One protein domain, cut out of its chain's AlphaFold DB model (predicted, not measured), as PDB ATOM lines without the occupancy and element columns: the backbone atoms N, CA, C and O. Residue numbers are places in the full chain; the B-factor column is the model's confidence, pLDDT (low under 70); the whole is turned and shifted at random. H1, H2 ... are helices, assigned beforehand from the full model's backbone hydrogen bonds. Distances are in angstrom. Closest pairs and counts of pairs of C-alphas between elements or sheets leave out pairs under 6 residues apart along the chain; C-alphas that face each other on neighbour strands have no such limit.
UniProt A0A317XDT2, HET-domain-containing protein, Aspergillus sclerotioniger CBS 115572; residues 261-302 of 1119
ATOM      1  N   GLY A 261     223.678 197.250 258.742       88.00
ATOM      2  CA  GLY A 261     224.632 196.628 257.823       88.00
ATOM      3  C   GLY A 261     224.486 197.128 256.381       88.00
ATOM      4  O   GLY A 261     225.487 197.470 255.753       88.00
ATOM      5  N   GLU A 262     223.248 197.230 255.877       86.12
ATOM      6  CA  GLU A 262     222.962 197.790 254.544       86.12
ATOM      7  C   GLU A 262     223.423 199.252 254.452       86.12
ATOM      8  O   GLU A 262     224.077 199.636 253.483       86.12
ATOM      9  N   LEU A 263     223.138 200.056 255.482       87.94
ATOM     10  CA  LEU A 263     223.513 201.471 255.518       87.94
ATOM     11  C   LEU A 263     225.035 201.649 255.575       87.94
ATOM     12  O   LEU A 263     225.587 202.462 254.838       87.94
ATOM     13  N   VAL A 264     225.735 200.880 256.413       88.31
ATOM     14  CA  VAL A 264     227.199 200.956 256.506       88.31
ATOM     15  C   VAL A 264     227.848 200.651 255.152       88.31
ATOM     16  O   VAL A 264     228.700 201.419 254.708       88.31
ATOM     17  N   SER A 265     227.405 199.603 254.448       84.62
ATOM     18  CA  SER A 265     227.905 199.297 253.098       84.62
ATOM     19  C   SER A 265     227.549 200.377 252.070       84.62
ATOM     20  O   SER A 265     228.383 200.733 251.237       84.62
ATOM     21  N   MET A 266     226.342 200.941 252.145       83.69
ATOM     22  CA  MET A 266     225.866 202.003 251.254       83.69
ATOM     23  C   MET A 266     226.647 203.315 251.417       83.69
ATOM     24  O   MET A 266     226.926 203.996 250.431       83.69
ATOM     25  N   TYR A 267     227.050 203.658 252.642       84.31
ATOM     26  CA  TYR A 267     227.591 204.979 252.972       84.31
ATOM     27  C   TYR A 267     229.060 204.988 253.412       84.31
ATOM     28  O   TYR A 267     229.567 206.039 253.804       84.31
ATOM     29  N   ARG A 268     229.784 203.868 253.296       81.56
ATOM     30  CA  ARG A 268     231.183 203.732 253.751       81.56
ATOM     31  C   ARG A 268     232.137 204.834 253.249       81.56
ATOM     32  O   ARG A 268     233.053 205.235 253.971       81.56
ATOM     33  N   ASN A 269     231.889 205.361 252.042       79.94
ATOM     34  CA  ASN A 269     232.698 206.396 251.379       79.94
ATOM     35  C   ASN A 269     232.405 207.826 251.884       79.94
ATOM     36  O   ASN A 269     232.975 208.786 251.368       79.94
ATOM     37  N   HIS A 270     231.501 207.993 252.857       86.12
ATOM     38  CA  HIS A 270     231.175 209.296 253.436       86.12
ATOM     39  C   HIS A 270     232.057 209.593 254.650       86.12
ATOM     40  O   HIS A 270     232.070 208.852 255.627       86.12
ATOM     41  N   ASN A 271     232.780 210.701 254.601       86.94
ATOM     42  CA  ASN A 271     233.694 211.204 255.607       86.94
ATOM     43  C   ASN A 271     232.989 211.574 256.920       86.94
ATOM     44  O   ASN A 271     231.892 212.145 256.953       86.94
ATOM     45  N   ALA A 272     233.681 211.275 258.015       86.31
ATOM     46  CA  ALA A 272     233.270 211.560 259.377       86.31
ATOM     47  C   ALA A 272     234.447 212.194 260.127       86.31
ATOM     48  O   ALA A 272     235.571 211.706 260.032       86.31
ATOM     49  N   THR A 273     234.208 213.278 260.870       83.00
ATOM     50  CA  THR A 273     235.262 213.924 261.675       83.00
ATOM     51  C   THR A 273     235.657 213.060 262.874       83.00
ATOM     52  O   THR A 273     236.834 212.978 263.211       83.00
ATOM     53  N   LYS A 274     234.680 212.395 263.507       83.50
ATOM     54  CA  LYS A 274     234.900 211.336 264.500       83.50
ATOM     55  C   LYS A 274     234.541 209.990 263.877       83.50
ATOM     56  O   LYS A 274     233.484 209.872 263.265       83.50
ATOM     57  N   GLN A 275     235.376 208.971 264.074       84.88
ATOM     58  CA  GLN A 275     235.159 207.642 263.480       84.88
ATOM     59  C   GLN A 275     233.817 207.019 263.896       84.88
ATOM     60  O   GLN A 275     233.127 206.457 263.054       84.88
ATOM     61  N   HIS A 276     233.387 207.213 265.148       86.88
ATOM     62  CA  HIS A 276     232.086 206.765 265.673       86.88
ATOM     63  C   HIS A 276     230.888 207.171 264.811       86.88
ATOM     64  O   HIS A 276     229.929 206.407 264.677       86.88
ATOM     65  N   ASP A 277     230.952 208.346 264.184       87.00
ATOM     66  CA  ASP A 277     229.851 208.871 263.379       87.00
ATOM     67  C   ASP A 277     229.638 208.067 262.089       87.00
ATOM     68  O   ASP A 277     228.552 208.137 261.521       87.00
ATOM     69  N   LYS A 278     230.604 207.232 261.666       86.88
ATOM     70  CA  LYS A 278     230.416 206.250 260.580       86.88
ATOM     71  C   LYS A 278     229.281 205.263 260.866       86.88
ATOM     72  O   LYS A 278     228.736 204.681 259.935       86.88
ATOM     73  N   VAL A 279     228.923 205.083 262.139       87.62
ATOM     74  CA  VAL A 279     227.798 204.250 262.580       87.62
ATOM     75  C   VAL A 279     226.681 205.127 263.132       87.62
ATOM     76  O   VAL A 279     225.531 204.998 262.719       87.62
ATOM     77  N   TYR A 280     226.997 206.036 264.058       86.19
ATOM     78  CA  TYR A 280     225.967 206.750 264.817       86.19
ATOM     79  C   TYR A 280     225.129 207.710 263.969       86.19
ATOM     80  O   TYR A 280     223.931 207.835 264.228       86.19
ATOM     81  N   ALA A 281     225.694 208.293 262.906       86.00
ATOM     82  CA  ALA A 281     224.927 209.112 261.966       86.00
ATOM     83  C   ALA A 281     223.901 208.296 261.151       86.00
ATOM     84  O   ALA A 281     222.954 208.855 260.603       86.00
ATOM     85  N   LEU A 282     224.055 206.968 261.073       88.00
ATOM     86  CA  LEU A 282     223.177 206.082 260.301       88.00
ATOM     87  C   LEU A 282     222.033 205.495 261.136       88.00
ATOM     88  O   LEU A 282     221.037 205.048 260.573       88.00
ATOM     89  N   LEU A 283     222.117 205.534 262.470       85.12
ATOM     90  CA  LEU A 283     221.076 204.999 263.363       85.12
ATOM     91  C   LEU A 283     219.725 205.682 263.148       85.12
ATOM     92  O   LEU A 283     218.672 205.051 263.214       85.12
ATOM     93  N   GLY A 284     219.749 206.972 262.804       78.38
ATOM     94  CA  GLY A 284     218.557 207.721 262.429       78.38
ATOM     95  C   GLY A 284     217.852 207.194 261.173       78.38
ATOM     96  O   GLY A 284     216.706 207.570 260.949       78.38
ATOM     97  N   LEU A 285     218.492 206.321 260.393       81.69
ATOM     98  CA  LEU A 285     217.987 205.705 259.165       81.69
ATOM     99  C   LEU A 285     217.879 204.174 259.260       81.69
ATOM    100  O   LEU A 285     217.436 203.548 258.301       81.69
ATOM    101  N   SER A 286     218.286 203.565 260.378       86.56
ATOM    102  CA  SER A 286     218.333 202.107 260.532       86.56
ATOM    103  C   SER A 286     217.045 201.560 261.146       86.56
ATOM    104  O   SER A 286     216.415 202.189 261.997       86.56
ATOM    105  N   SER A 287     216.625 200.390 260.670       84.06
ATOM    106  CA  SER A 287     215.452 199.637 261.138       84.06
ATOM    107  C   SER A 287     215.686 198.998 262.510       84.06
ATOM    108  O   SER A 287     214.757 198.853 263.300       84.06
ATOM    109  N   ASP A 288     216.943 198.687 262.811       84.81
ATOM    110  CA  ASP A 288     217.446 197.995 263.997       84.81
ATOM    111  C   ASP A 288     218.088 198.934 265.038       84.81
ATOM    112  O   ASP A 288     218.760 198.483 265.966       84.81
ATOM    113  N   TRP A 289     217.839 200.243 264.922       79.00
ATOM    114  CA  TRP A 289     218.409 201.316 265.750       79.00
ATOM    115  C   TRP A 289     218.234 201.134 267.267       79.00
ATOM    116  O   TRP A 289     218.968 201.735 268.050       79.00
ATOM    117  N   ASN A 290     217.245 200.344 267.692       76.81
ATOM    118  CA  ASN A 290     216.900 200.100 269.093       76.81
ATOM    119  C   ASN A 290     217.671 198.927 269.730       76.81
ATOM    120  O   ASN A 290     217.451 198.624 270.904       76.81
ATOM    121  N   SER A 291     218.564 198.266 268.985       83.31
ATOM    122  CA  SER A 291     219.422 197.205 269.516       83.31
ATOM    123  C   SER A 291     220.388 197.748 270.572       83.31
ATOM    124  O   SER A 291     221.033 198.781 270.382       83.31
ATOM    125  N   ALA A 292     220.559 197.012 271.675       80.31
ATOM    126  CA  ALA A 292     221.501 197.367 272.738       80.31
ATOM    127  C   ALA A 292     222.956 197.487 272.235       80.31
ATOM    128  O   ALA A 292     223.746 198.240 272.803       80.31
ATOM    129  N   ALA A 293     223.302 196.781 271.151       79.44
ATOM    130  CA  ALA A 293     224.623 196.841 270.526       79.44
ATOM    131  C   ALA A 293     224.901 198.172 269.800       79.44
ATOM    132  O   ALA A 293     226.064 198.497 269.559       79.44
ATOM    133  N   LEU A 294     223.855 198.936 269.462       84.12
ATOM    134  CA  LEU A 294     223.920 200.128 268.613       84.12
ATOM    135  C   LEU A 294     223.698 201.443 269.379       84.12
ATOM    136  O   LEU A 294     223.608 202.503 268.764       84.12
ATOM    137  N   VAL A 295     223.624 201.402 270.712       82.56
ATOM    138  CA  VAL A 295     223.445 202.607 271.536       82.56
ATOM    139  C   VAL A 295     224.668 203.535 271.397       82.56
ATOM    140  O   VAL A 295     225.792 203.072 271.611       82.56
ATOM    141  N   PRO A 296     224.481 204.830 271.059       81.62
ATOM    142  CA  PRO A 296     225.581 205.784 270.953       81.62
ATOM    143  C   PRO A 296     226.335 205.978 272.268       81.62
ATOM    144  O   PRO A 296     225.746 206.387 273.267       81.62
ATOM    145  N   ASP A 297     227.644 205.740 272.241       81.06
ATOM    146  CA  ASP A 297     228.554 205.976 273.358       81.06
ATOM    147  C   ASP A 297     229.922 206.423 272.818       81.06
ATOM    148  O   ASP A 297     230.705 205.633 272.289       81.06
ATOM    149  N   TYR A 298     230.188 207.727 272.912       80.56
ATOM    150  CA  TYR A 298     231.431 208.330 272.429       80.56
ATOM    151  C   TYR A 298     232.620 208.111 273.376       80.56
ATOM    152  O   TYR A 298     233.748 208.406 272.980       80.56
ATOM    153  N   GLU A 299     232.392 207.585 274.584       83.12
ATOM    154  CA  GLU A 299     233.460 207.243 275.532       83.12
ATOM    155  C   GLU A 299     234.095 205.881 275.205       83.12
ATOM    156  O   GLU A 299     235.223 205.593 275.613       83.12
ATOM    157  N   LEU A 300     233.406 205.033 274.430       86.12
ATOM    158  CA  LEU A 300     233.967 203.764 273.974       86.12
ATOM    159  C   LEU A 300     235.062 203.985 272.923       86.12
ATOM    160  O   LEU A 300     234.880 204.767 271.992       86.12
ATOM    161  N   PRO A 301     236.173 203.234 272.967       88.69
ATOM    162  CA  PRO A 301     237.122 203.207 271.862       88.69
ATOM    163  C   PRO A 301     236.470 202.737 270.550       88.69
ATOM    164  O   PRO A 301     235.684 201.791 270.545       88.69
ATOM    165  N   TRP A 302     236.858 203.327 269.414       86.44
ATOM    166  CA  TRP A 302     236.279 203.008 268.094       86.44
ATOM    167  C   TRP A 302     236.281 201.505 267.755       86.44
ATOM    168  O   TRP A 302     235.294 200.983 267.244       86.44
TER     169      TRP A 302
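Overview. This is residues 261 to 302 of the 1119 residues of the protein "HET-domain-containing protein" of Aspergillus sclerotioniger CBS 115572 (UniProt A0A317XDT2). Little regular structure is here: two short helices cross at a steep angle, and a long loop-like tail, residues 284 to 302, folds back past H2, which sits in the middle between H1 and that tail. The printed part has 42 residues, with H1 then H2 and no named strand; the class is all helix, though these helices hold only 14 residues. It is compact, with a radius of gyration of the C-alphas of 10.1 A and spans of 25 by 23 by 13 A.

Along the chain. Find C-alpha 261 at (224.632, 196.628, 257.823); from there H1, residues 261 to 267, runs 10.1 A. After a short link of 9 residues, H2, residues 277 to 283, runs 9.6 A to C-alpha 283 at (221.076, 204.999, 263.363).

Arrangement. Look at Leu 263 and Leu 282, whose C-alphas, the closest of H1 and H2, are 6.7 A apart: the helices touch. They run opposite ways at a steep tilt of 58 degrees. In H1 every O i to N i+4 pair is within hydrogen-bond range; in H2, 2 of 3.

Size, cuts and confidence. The C-alphas of Met 266 and Glu 299, the two farthest apart, are 26.0 A apart. The printed part has no cut, and no printed residue is under 70 in pLDDT.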